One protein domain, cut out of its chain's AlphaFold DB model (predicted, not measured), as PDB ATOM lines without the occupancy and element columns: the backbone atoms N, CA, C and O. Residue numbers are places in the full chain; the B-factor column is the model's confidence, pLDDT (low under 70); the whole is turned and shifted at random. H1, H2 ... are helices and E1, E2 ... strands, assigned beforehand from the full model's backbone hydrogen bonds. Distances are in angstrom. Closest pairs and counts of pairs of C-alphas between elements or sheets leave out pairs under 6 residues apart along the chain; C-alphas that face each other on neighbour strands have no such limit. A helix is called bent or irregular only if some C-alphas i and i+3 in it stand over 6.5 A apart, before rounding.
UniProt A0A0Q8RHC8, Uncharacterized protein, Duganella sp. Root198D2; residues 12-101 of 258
ATOM      1  N   TYR A  12     107.884 180.135 134.335       83.38
ATOM      2  CA  TYR A  12     106.473 179.824 134.079       83.38
ATOM      3  C   TYR A  12     105.876 180.626 132.909       83.38
ATOM      4  O   TYR A  12     104.953 180.151 132.244       83.38
ATOM      5  N   GLN A  13     106.398 181.827 132.631       77.44
ATOM      6  CA  GLN A  13     105.968 182.635 131.483       77.44
ATOM      7  C   GLN A  13     106.453 182.003 130.179       77.44
ATOM      8  O   GLN A  13     105.697 181.926 129.214       77.44
ATOM      9  N   LEU A  14     107.690 181.498 130.157       80.81
ATOM     10  CA  LEU A  14     108.229 180.791 128.994       80.81
ATOM     11  C   LEU A  14     107.523 179.458 128.755       80.81
ATOM     12  O   LEU A  14     107.223 179.145 127.605       80.81
ATOM     13  N   ALA A  15     107.193 178.719 129.820       82.44
ATOM     14  CA  ALA A  15     106.401 177.495 129.707       82.44
ATOM     15  C   ALA A  15     105.055 177.749 129.012       82.44
ATOM     16  O   ALA A  15     104.626 176.970 128.169       82.44
ATOM     17  N   ALA A  16     104.425 178.887 129.311       74.50
ATOM     18  CA  ALA A  16     103.186 179.298 128.670       74.50
ATOM     19  C   ALA A  16     103.340 179.713 127.202       74.50
ATOM     20  O   ALA A  16     102.458 179.450 126.393       74.50
ATOM     21  N   LEU A  17     104.419 180.427 126.878       77.38
ATOM     22  CA  LEU A  17     104.646 180.992 125.546       77.38
ATOM     23  C   LEU A  17     105.084 179.939 124.524       77.38
ATOM     24  O   LEU A  17     104.818 180.104 123.336       77.38
ATOM     25  N   LEU A  18     105.791 178.900 124.973       76.88
ATOM     26  CA  LEU A  18     106.435 177.917 124.100       76.88
ATOM     27  C   LEU A  18     105.605 176.649 123.859       76.88
ATOM     28  O   LEU A  18     106.002 175.864 123.001       76.88
ATOM     29  N   ASP A  19     104.480 176.468 124.562       67.44
ATOM     30  CA  ASP A  19     103.530 175.332 124.506       67.44
ATOM     31  C   ASP A  19     104.135 173.959 124.895       67.44
ATOM     32  O   ASP A  19     103.554 173.221 125.684       67.44
ATOM     33  N   ALA A  20     105.344 173.637 124.424       81.06
ATOM     34  CA  ALA A  20     106.142 172.466 124.789       81.06
ATOM     35  C   ALA A  20     107.646 172.828 124.896       81.06
ATOM     36  O   ALA A  20     108.422 172.568 123.965       81.06
ATOM     37  N   PRO A  21     108.086 173.469 125.996       88.62
ATOM     38  CA  PRO A  21     109.491 173.823 126.201       88.62
ATOM     39  C   PRO A  21     110.378 172.582 126.398       88.62
ATOM     40  O   PRO A  21     110.046 171.652 127.129       88.62
ATOM     41  N   ALA A  22     111.564 172.585 125.789       92.69
ATOM     42  CA  ALA A  22     112.582 171.567 126.031       92.69
ATOM     43  C   ALA A  22     113.440 171.965 127.243       92.69
ATOM     44  O   ALA A  22     114.387 172.748 127.122       92.69
ATOM     45  N   TRP A  23     113.107 171.437 128.420       94.50
ATOM     46  CA  TRP A  23     113.805 171.759 129.663       94.50
ATOM     47  C   TRP A  23     115.237 171.231 129.701       94.50
ATOM     48  O   TRP A  23     115.497 170.064 129.414       94.50
ATOM     49  N   ARG A  24     116.170 172.093 130.113       93.69
ATOM     50  CA  ARG A  24     117.570 171.753 130.367       93.69
ATOM     51  C   ARG A  24     117.959 172.191 131.771       93.69
ATOM     52  O   ARG A  24     117.801 173.339 132.141       93.69
ATOM     53  N   ASN A  25     118.545 171.319 132.573       93.31
ATOM     54  CA  ASN A  25     119.176 171.723 133.839       93.31
ATOM     55  C   ASN A  25     120.312 172.769 133.635       93.31
ATOM     56  O   ASN A  25     120.910 172.860 132.566       93.31
ATOM     57  N   SER A  26     120.726 173.499 134.661       91.50
ATOM     58  CA  SER A  26     121.954 174.306 134.569       91.50
ATOM     59  C   SER A  26     123.193 173.453 134.883       91.50
ATOM     60  O   SER A  26     123.102 172.471 135.620       91.50
ATOM     61  N   LEU A  27     124.356 173.781 134.312       91.38
ATOM     62  CA  LEU A  27     125.661 173.267 134.777       91.38
ATOM     63  C   LEU A  27     126.462 174.328 135.540       91.38
ATOM     64  O   LEU A  27     127.544 174.042 136.048       91.38
ATOM     65  N   SER A  28     125.940 175.551 135.621       89.00
ATOM     66  CA  SER A  28     126.585 176.633 136.348       89.00
ATOM     67  C   SER A  28     126.384 176.462 137.850       89.00
ATOM     68  O   SER A  28     125.284 176.151 138.314       89.00
ATOM     69  N   LEU A  29     127.453 176.707 138.605       89.69
ATOM     70  CA  LEU A  29     127.425 176.824 140.064       89.69
ATOM     71  C   LEU A  29     127.377 178.290 140.524       89.69
ATOM     72  O   LEU A  29     127.367 178.558 141.723       89.69
ATOM     73  N   ALA A  30     127.351 179.241 139.587       87.75
ATOM     74  CA  ALA A  30     127.183 180.648 139.917       87.75
ATOM     75  C   ALA A  30     125.766 180.915 140.439       87.75
ATOM     76  O   ALA A  30     124.796 180.297 139.988       87.75
ATOM     77  N   PHE A  31     125.646 181.865 141.368       82.62
ATOM     78  CA  PHE A  31     124.341 182.341 141.813       82.62
ATOM     79  C   PHE A  31     123.596 182.992 140.631       82.62
ATOM     80  O   PHE A  31     124.186 183.829 139.940       82.62
ATOM     81  N   PRO A  32     122.339 182.608 140.355       80.62
ATOM     82  CA  PRO A  32     121.635 183.061 139.171       80.62
ATOM     83  C   PRO A  32     121.148 184.503 139.334       80.62
ATOM     84  O   PRO A  32     120.637 184.889 140.381       80.62
ATOM     85  N   ALA A  33     121.275 185.295 138.268       78.94
ATOM     86  CA  ALA A  33     120.731 186.654 138.209       78.94
ATOM     87  C   ALA A  33     119.224 186.685 137.880       78.94
ATOM     88  O   ALA A  33     118.570 187.704 138.084       78.94
ATOM     89  N   SER A  34     118.682 185.580 137.355       84.00
ATOM     90  CA  SER A  34     117.291 185.430 136.917       84.00
ATOM     91  C   SER A  34     116.849 183.969 136.988       84.00
ATOM     92  O   SER A  34     117.685 183.067 136.967       84.00
ATOM     93  N   ASP A  35     115.536 183.728 136.999       84.75
ATOM     94  CA  ASP A  35     114.946 182.376 137.024       84.75
ATOM     95  C   ASP A  35     115.292 181.532 135.790       84.75
ATOM     96  O   ASP A  35     115.260 180.302 135.842       84.75
ATOM     97  N   VAL A  36     115.642 182.184 134.682       88.19
ATOM     98  CA  VAL A  36     116.070 181.551 133.433       88.19
ATOM     99  C   VAL A  36     117.541 181.879 133.211       88.19
ATOM    100  O   VAL A  36     117.920 183.050 133.173       88.19
ATOM    101  N   ALA A  37     118.367 180.843 133.077       87.38
ATOM    102  CA  ALA A  37     119.796 180.964 132.807       87.38
ATOM    103  C   ALA A  37     120.082 181.105 131.306       87.38
ATOM    104  O   ALA A  37     120.971 181.858 130.925       87.38
ATOM    105  N   GLN A  38     119.342 180.384 130.457       88.31
ATOM    106  CA  GLN A  38     119.548 180.382 129.006       88.31
ATOM    107  C   GLN A  38     118.259 180.017 128.259       88.31
ATOM    108  O   GLN A  38     117.468 179.203 128.741       88.31
ATOM    109  N   LEU A  39     118.071 180.602 127.073       88.19
ATOM    110  CA  LEU A  39     116.948 180.345 126.170       88.19
ATOM    111  C   LEU A  39     117.458 180.200 124.727       88.19
ATOM    112  O   LEU A  39     117.888 181.185 124.130       88.19
ATOM    113  N   ASP A  40     117.348 178.995 124.163       86.75
ATOM    114  CA  ASP A  40     117.765 178.663 122.794       86.75
ATOM    115  C   ASP A  40     116.585 178.077 122.000       86.75
ATOM    116  O   ASP A  40     116.334 176.868 122.008       86.75
ATOM    117  N   GLY A  41     115.833 178.928 121.298       85.25
ATOM    118  CA  GLY A  41     114.620 178.494 120.596       85.25
ATOM    119  C   GLY A  41     113.557 178.017 121.588       85.25
ATOM    120  O   GLY A  41     113.105 178.805 122.413       85.25
ATOM    121  N   SER A  42     113.167 176.740 121.520       86.00
ATOM    122  CA  SER A  42     112.266 176.115 122.502       86.00
ATOM    123  C   SER A  42     112.993 175.522 123.712       86.00
ATOM    124  O   SER A  42     112.334 175.065 124.644       86.00
ATOM    125  N   ALA A  43     114.330 175.497 123.720       90.06
ATOM    126  CA  ALA A  43     115.092 174.954 124.834       90.06
ATOM    127  C   ALA A  43     115.273 175.995 125.940       90.06
ATOM    128  O   ALA A  43     115.888 177.040 125.724       90.06
ATOM    129  N   VAL A  44     114.770 175.685 127.135       93.44
ATOM    130  CA  VAL A  44     114.787 176.589 128.289       93.44
ATOM    131  C   VAL A  44     115.640 175.984 129.391       93.44
ATOM    132  O   VAL A  44     115.428 174.842 129.798       93.44
ATOM    133  N   THR A  45     116.593 176.765 129.894       93.25
ATOM    134  CA  THR A  45     117.454 176.369 131.010       93.25
ATOM    135  C   THR A  45     117.048 177.117 132.277       93.25
ATOM    136  O   THR A  45     117.485 178.258 132.456       93.25
ATOM    137  N   PRO A  46     116.202 176.544 133.155       92.81
ATOM    138  CA  PRO A  46     115.920 177.132 134.456       92.81
ATOM    139  C   PRO A  46     117.184 177.244 135.310       92.81
ATOM    140  O   PRO A  46     118.054 176.371 135.316       92.81
ATOM    141  N   ALA A  47     117.262 178.339 136.054       89.50
ATOM    142  CA  ALA A  47     118.330 178.609 137.007       89.50
ATOM    143  C   ALA A  47     117.887 178.385 138.462       89.50
ATOM    144  O   ALA A  47     118.731 178.221 139.340       89.50
ATOM    145  N   CYS A  48     116.574 178.382 138.710       87.06
ATOM    146  CA  CYS A  48     115.970 178.279 140.038       87.06
ATOM    147  C   CYS A  48     115.467 176.870 140.401       87.06
ATOM    148  O   CYS A  48     115.142 176.627 141.561       87.06
ATOM    149  N   ILE A  49     115.402 175.944 139.439       91.00
ATOM    150  CA  ILE A  49     114.914 174.575 139.642       91.00
ATOM    151  C   ILE A  49     115.637 173.596 138.712       91.00
ATOM    152  O   ILE A  49     115.952 173.927 137.569       91.00
ATOM    153  N   GLY A  50     115.902 172.386 139.204       92.25
ATOM    154  CA  GLY A  50     116.526 171.310 138.439       92.25
ATOM    155  C   GLY A  50     117.174 170.249 139.330       92.25
ATOM    156  O   GLY A  50     117.084 170.268 140.555       92.25
ATOM    157  N   LEU A  51     117.860 169.307 138.696       95.69
ATOM    158  CA  LEU A  51     118.671 168.264 139.313       95.69
ATOM    159  C   LEU A  51     120.163 168.620 139.335       95.69
ATOM    160  O   LEU A  51     120.872 168.132 140.205       95.69
ATOM    161  N   LEU A  52     120.639 169.470 138.418       93.44
ATOM    162  CA  LEU A  52     122.045 169.892 138.320       93.44
ATOM    163  C   LEU A  52     122.179 171.415 138.422       93.44
ATOM    164  O   LEU A  52     121.218 172.149 138.187       93.44
ATOM    165  N   GLY A  53     123.397 171.872 138.710       91.19
ATOM    166  CA  GLY A  53     123.724 173.288 138.864       91.19
ATOM    167  C   GLY A  53     123.526 173.788 140.295       91.19
ATOM    168  O   GLY A  53     123.310 173.007 141.218       91.19
ATOM    169  N   MET A  54     123.619 175.107 140.476       91.00
ATOM    170  CA  MET A  54     123.577 175.760 141.792       91.00
ATOM    171  C   MET A  54     122.301 175.418 142.583       91.00
ATOM    172  O   MET A  54     122.391 175.029 143.746       91.00
ATOM    173  N   ALA A  55     121.136 175.494 141.928       86.31
ATOM    174  CA  ALA A  55     119.822 175.173 142.497       86.31
ATOM    175  C   ALA A  55     119.398 173.701 142.283       86.31
ATOM    176  O   ALA A  55     118.214 173.373 142.371       86.31
ATOM    177  N   GLY A  56     120.343 172.819 141.942       89.81
ATOM    178  CA  GLY A  56     120.074 171.413 141.656       89.81
ATOM    179  C   GLY A  56     119.817 170.580 142.914       89.81
ATOM    180  O   GLY A  56     120.467 170.770 143.939       89.81
ATOM    181  N   ALA A  57     118.904 169.610 142.830       93.69
ATOM    182  CA  ALA A  57     118.628 168.684 143.933       93.69
ATOM    183  C   ALA A  57     119.714 167.607 144.139       93.69
ATOM    184  O   ALA A  57     119.791 167.014 145.216       93.69
ATOM    185  N   LEU A  58     120.536 167.310 143.123       94.56
ATOM    186  CA  LEU A  58     121.614 166.325 143.246       94.56
ATOM    187  C   LEU A  58     122.890 166.964 143.814       94.56
ATOM    188  O   LEU A  58     123.170 168.132 143.544       94.56
ATOM    189  N   PRO A  59     123.730 166.191 144.531       95.25
ATOM    190  CA  PRO A  59     125.037 166.667 144.977       95.25
ATOM    191  C   PRO A  59     125.889 167.232 143.829       95.25
ATOM    192  O   PRO A  59     125.923 166.663 142.734       95.25
ATOM    193  N   TYR A  60     126.657 168.295 144.098       92.75
ATOM    194  CA  TYR A  60     127.443 169.011 143.078       92.75
ATOM    195  C   TYR A  60     128.436 168.137 142.304       92.75
ATOM    196  O   TYR A  60     128.710 168.417 141.138       92.75
ATOM    197  N   TYR A  61     128.890 167.029 142.896       93.44
ATOM    198  CA  TYR A  61     129.705 166.026 142.210       93.44
ATOM    199  C   TYR A  61     129.086 165.557 140.879       93.44
ATOM    200  O   TYR A  61     129.803 165.408 139.893       93.44
ATOM    201  N   TYR A  62     127.760 165.387 140.805       91.75
ATOM    202  CA  TYR A  62     127.084 165.000 139.561       91.75
ATOM    203  C   TYR A  62     127.118 166.112 138.510       91.75
ATOM    204  O   TYR A  62     127.285 165.832 137.324       91.75
ATOM    205  N   THR A  63     127.013 167.372 138.937       93.25
ATOM    206  CA  THR A  63     127.121 168.530 138.038       93.25
ATOM    207  C   THR A  63     128.518 168.594 137.427       93.25
ATOM    208  O   THR A  63     128.654 168.695 136.208       93.25
ATOM    209  N   GLU A  64     129.558 168.446 138.250       91.94
ATOM    210  CA  GLU A  64     130.941 168.402 137.773       91.94
ATOM    211  C   GLU A  64     131.209 167.195 136.869       91.94
ATOM    212  O   GLU A  64     131.886 167.333 135.851       91.94
ATOM    213  N   ALA A  65     130.675 166.019 137.207       91.25
ATOM    214  CA  ALA A  65     130.845 164.809 136.410       91.25
ATOM    215  C   ALA A  65     130.246 164.968 135.006       91.25
ATOM    216  O   ALA A  65     130.901 164.643 134.015       91.25
ATOM    217  N   VAL A  66     129.035 165.525 134.905       91.44
ATOM    218  CA  VAL A  66     128.379 165.792 133.618       91.44
ATOM    219  C   VAL A  66     129.118 166.880 132.833       91.44
ATOM    220  O   VAL A  66     129.314 166.724 131.628       91.44
ATOM    221  N   ALA A  67     129.591 167.936 133.505       89.81
ATOM    222  CA  ALA A  67     130.384 168.992 132.878       89.81
ATOM    223  C   ALA A  67     131.724 168.470 132.323       89.81
ATOM    224  O   ALA A  67     132.090 168.795 131.196       89.81
ATOM    225  N   ARG A  68     132.437 167.616 133.075       87.69
ATOM    226  CA  ARG A  68     133.719 167.017 132.655       87.69
ATOM    227  C   ARG A  68     133.564 165.998 131.535       87.69
ATOM    228  O   ARG A  68     134.419 165.930 130.660       87.69
ATOM    229  N   ALA A  69     132.496 165.204 131.565       81.25
ATOM    230  CA  ALA A  69     132.262 164.178 130.555       81.25
ATOM    231  C   ALA A  69     131.923 164.762 129.171       81.25
ATOM    232  O   ALA A  69     131.893 164.013 128.198       81.25
ATOM    233  N   GLY A  70     131.596 166.062 129.075       71.25
ATOM    234  CA  GLY A  70     131.065 166.675 127.847       71.25
ATOM    235  C   GLY A  70     129.776 165.997 127.357       71.25
ATOM    236  O   GLY A  70     129.391 166.117 126.195       71.25
ATOM    237  N   GLY A  71     129.146 165.210 128.232       69.12
ATOM    238  CA  GLY A  71     128.207 164.171 127.857       69.12
ATOM    239  C   GLY A  71     126.833 164.749 127.600       69.12
ATOM    240  O   GLY A  71     126.000 164.756 128.503       69.12
ATOM    241  N   LEU A  72     126.574 165.150 126.354       75.12
ATOM    242  CA  LEU A  72     125.227 165.470 125.872       75.12
ATOM    243  C   LEU A  72     124.218 164.377 126.264       75.12
ATOM    244  O   LEU A  72     123.100 164.693 126.644       75.12
ATOM    245  N   ALA A  73     124.630 163.103 126.256       86.06
ATOM    246  CA  ALA A  73     123.785 161.974 126.648       86.06
ATOM    247  C   ALA A  73     123.476 161.930 128.155       86.06
ATOM    248  O   ALA A  73     122.318 161.791 128.538       86.06
ATOM    249  N   ALA A  74     124.491 162.079 129.016       88.25
ATOM    250  CA  ALA A  74     124.288 162.109 130.467       88.25
ATOM    251  C   ALA A  74     123.419 163.307 130.864       88.25
ATOM    252  O   ALA A  74     122.516 163.195 131.686       88.25
ATOM    253  N   ARG A  75     123.653 164.440 130.207       89.81
ATOM    254  CA  ARG A  75     122.859 165.645 130.362       89.81
ATOM    255  C   ARG A  75     121.405 165.447 129.941       89.81
ATOM    256  O   ARG A  75     120.517 165.718 130.738       89.81
ATOM    257  N   ALA A  76     121.182 164.916 128.740       90.88
ATOM    258  CA  ALA A  76     119.852 164.650 128.202       90.88
ATOM    259  C   ALA A  76     119.070 163.646 129.056       90.88
ATOM    260  O   ALA A  76     117.864 163.791 129.223       90.88
ATOM    261  N   PHE A  77     119.750 162.651 129.635       92.50
ATOM    262  CA  PHE A  77     119.133 161.726 130.583       92.50
ATOM    263  C   PHE A  77     118.627 162.452 131.835       92.50
ATOM    264  O   PHE A  77     117.493 162.244 132.253       92.50
ATOM    265  N   ILE A  78     119.440 163.335 132.419       93.50
ATOM    266  CA  ILE A  78     119.023 164.114 133.590       93.50
ATOM    267  C   ILE A  78     117.917 165.117 133.224       93.50
ATOM    268  O   ILE A  78     116.970 165.287 133.990       93.50
ATOM    269  N   ASP A  79     117.992 165.721 132.038       93.69
ATOM    270  CA  ASP A  79     116.954 166.603 131.500       93.69
ATOM    271  C   ASP A  79     115.612 165.862 131.376       93.69
ATOM    272  O   ASP A  79     114.610 166.345 131.904       93.69
ATOM    273  N   LEU A  80     115.615 164.643 130.816       94.94
ATOM    274  CA  LEU A  80     114.441 163.765 130.714       94.94
ATOM    275  C   LEU A  80     113.798 163.478 132.077       94.94
ATOM    276  O   LEU A  80     112.575 163.455 132.182       94.94
ATOM    277  N   LEU A  81     114.607 163.263 133.118       93.56
ATOM    278  CA  LEU A  81     114.097 163.013 134.468       93.56
ATOM    279  C   LEU A  81     113.499 164.271 135.108       93.56
ATOM    280  O   LEU A  81     112.501 164.187 135.817       93.56
ATOM    281  N   SER A  82     114.120 165.429 134.884       93.06
ATOM    282  CA  SER A  82     113.690 166.693 135.491       93.06
ATOM    283  C   SER A  82     112.497 167.343 134.789       93.06
ATOM    284  O   SER A  82     111.717 168.024 135.450       93.06
ATOM    285  N   ALA A  83     112.339 167.128 133.479       93.56
ATOM    286  CA  ALA A  83     111.338 167.796 132.646       93.56
ATOM    287  C   ALA A  83     109.909 167.693 133.216       93.56
ATOM    288  O   ALA A  83     109.327 168.743 133.485       93.56
ATOM    289  N   PRO A  84     109.378 166.490 133.533       93.00
ATOM    290  CA  PRO A  84     108.016 166.367 134.054       93.00
ATOM    291  C   PRO A  84     107.796 167.111 135.377       93.00
ATOM    292  O   PRO A  84     106.709 167.619 135.639       93.00
ATOM    293  N   ALA A  85     108.825 167.187 136.226       92.38
ATOM    294  CA  ALA A  85     108.744 167.906 137.494       92.38
ATOM    295  C   ALA A  85     108.755 169.428 137.290       92.38
ATOM    296  O   ALA A  85     108.067 170.147 138.014       92.38
ATOM    297  N   ILE A  86     109.517 169.922 136.309       92.44
ATOM    298  CA  ILE A  86     109.558 171.347 135.957       92.44
ATOM    299  C   ILE A  86     108.233 171.773 135.312       92.44
ATOM    300  O   ILE A  86     107.723 172.842 135.648       92.44
ATOM    301  N   ASP A  87     107.643 170.927 134.463       89.94
ATOM    302  CA  ASP A  87     106.310 171.152 133.896       89.94
ATOM    303  C   ASP A  87     105.253 171.252 134.998       89.94
ATOM    304  O   ASP A  87     104.576 172.275 135.106       89.94
ATOM    305  N   ALA A  88     105.188 170.256 135.889       89.88
ATOM    306  CA  ALA A  88     104.250 170.260 137.011       89.88
ATOM    307  C   ALA A  88     104.459 171.462 137.944       89.88
ATOM    308  O   ALA A  88     103.495 172.043 138.442       89.88
ATOM    309  N   PHE A  89     105.712 171.873 138.167       88.62
ATOM    310  CA  PHE A  89     106.017 173.091 138.912       88.62
ATOM    311  C   PHE A  89     105.436 174.323 138.213       88.62
ATOM    312  O   PHE A  89     104.736 175.096 138.861       88.62
ATOM    313  N   CYS A  90     105.683 174.504 136.912       85.44
ATOM    314  CA  CYS A  90     105.168 175.645 136.152       85.44
ATOM    315  C   CYS A  90     103.634 175.668 136.117       85.44
ATOM    316  O   CYS A  90     103.032 176.735 136.251       85.44
ATOM    317  N   GLU A  91     103.005 174.503 135.971       82.38
ATOM    318  CA  GLU A  91     101.554 174.342 135.942       82.38
ATOM    319  C   GLU A  91     100.927 174.684 137.302       82.38
ATOM    320  O   GLU A  91     100.091 175.585 137.387       82.38
ATOM    321  N   ALA A  92     101.426 174.098 138.394       84.06
ATOM    322  CA  ALA A  92     100.967 174.410 139.749       84.06
ATOM    323  C   ALA A  92     101.194 175.889 140.116       84.06
ATOM    324  O   ALA A  92     100.367 176.533 140.773       84.06
ATOM    325  N   TRP A  93     102.316 176.470 139.679       77.81
ATOM    326  CA  TRP A  93     102.616 177.880 139.924       77.81
ATOM    327  C   TRP A  93     101.622 178.800 139.211       77.81
ATOM    328  O   TRP A  93     101.184 179.789 139.803       77.81
ATOM    329  N   ARG A  94     101.212 178.452 137.984       70.62
ATOM    330  CA  ARG A  94     100.149 179.146 137.244       70.62
ATOM    331  C   ARG A  94      98.795 179.002 137.939       70.62
ATOM    332  O   ARG A  94      98.149 180.008 138.222       70.62
ATOM    333  N   GLU A  95      98.392 177.784 138.292       65.19
ATOM    334  CA  GLU A  95      97.104 177.525 138.954       65.19
ATOM    335  C   GLU A  95      96.945 178.288 140.275       65.19
ATOM    336  O   GLU A  95      95.870 178.811 140.576       65.19
ATOM    337  N   SER A  96      98.030 178.398 141.048       63.69
ATOM    338  CA  SER A  96      98.044 179.119 142.326       63.69
ATOM    339  C   SER A  96      98.063 180.648 142.192       63.69
ATOM    340  O   SER A  96      97.753 181.346 143.158       63.69
ATOM    341  N   ARG A  97      98.411 181.185 141.014       63.44
ATOM    342  CA  ARG A  97      98.497 182.627 140.738       63.44
ATOM    343  C   ARG A  97      97.733 182.976 139.462       63.44
ATOM    344  O   ARG A  97      98.342 183.220 138.415       63.44
ATOM    345  N   PRO A  98      96.393 183.060 139.546       52.66
ATOM    346  CA  PRO A  98      95.559 183.469 138.419       52.66
ATOM    347  C   PRO A  98      95.944 184.853 137.876       52.66
ATOM    348  O   PRO A  98      95.783 185.083 136.688       52.66
ATOM    349  N   GLU A  99      96.547 185.720 138.700       52.34
ATOM    350  CA  GLU A  99      97.065 187.037 138.301       52.34
ATOM    351  C   GLU A  99      98.197 186.989 137.252       52.34
ATOM    352  O   GLU A  99      98.472 187.985 136.589       52.34
ATOM    353  N   TYR A 100      98.877 185.851 137.100       48.47
ATOM    354  CA  TYR A 100     100.029 185.695 136.204       48.47
ATOM    355  C   TYR A 100      99.852 184.571 135.182       48.47
ATOM    356  O   TYR A 100     100.751 184.323 134.376       48.47
ATOM    357  N   THR A 101      98.708 183.886 135.204       48.25
ATOM    358  CA  THR A 101      98.375 182.881 134.201       48.25
ATOM    359  C   THR A 101      97.969 183.603 132.922       48.25
ATOM    360  O   THR A 101      96.945 184.286 132.930       48.25
TER     361      THR A 101
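AT A GLANCE: This is residues 12 to 101 of the 258 residues of an uncharacterized protein of Duganella sp. Root198D2 (UniProt A0A0Q8RHC8). The bent helix H3 runs lengthwise, with H1 packed on its later arm, H2 near the opposite end, and the small antiparallel hairpin E1 E2 and long loops between those ends. The 90 printed residues include, in order, H1 E1 E2 H2 H3, mostly helix. The whole is compact, radius of gyration of the C-alphas 13.1 A, yet elongated, spanning 42 by 23 by 19 A.

IN THESE COORDINATES: H1 is residues 12 to 18, from C-alpha 12 at (106.473, 179.824, 134.079); E1 is 36 to 40, E2 43 to 46, H2 60 to 69, 14.3 A. H3, residues 72 to 96, one helix by its hydrogen bonds, is bent: C-alphas 81 and 84 are 7.0 A apart. Its arms are H3a, 72 to 81, 14.3 A, and H3b, 84 to 96, 18.2 A, ending at C-alpha 96 (98.044, 179.119, 142.326).

HOW THE PARTS SIT: H1 touches H3b, closest C-alphas Tyr 12 and Cys 90, 4.8 A. In the hairpin, N 37 and O 45 are 2.8 A apart, within hydrogen-bond range. H2 and H3a are close but not clearly touching, closest C-alphas Val 66 and Ala 74, 6.3 A. Every O i to N i+4 pair is within range in H1, H2, H3a and H3b.

THE WHOLE: The farthest C-alphas, Ala 69 and Glu 99, are 42.7 A apart. The printed part has no cut; links H1 to E1 and E2 to H2 are long. pLDDT is under 70 at residues 19, 71 and 95 to 101.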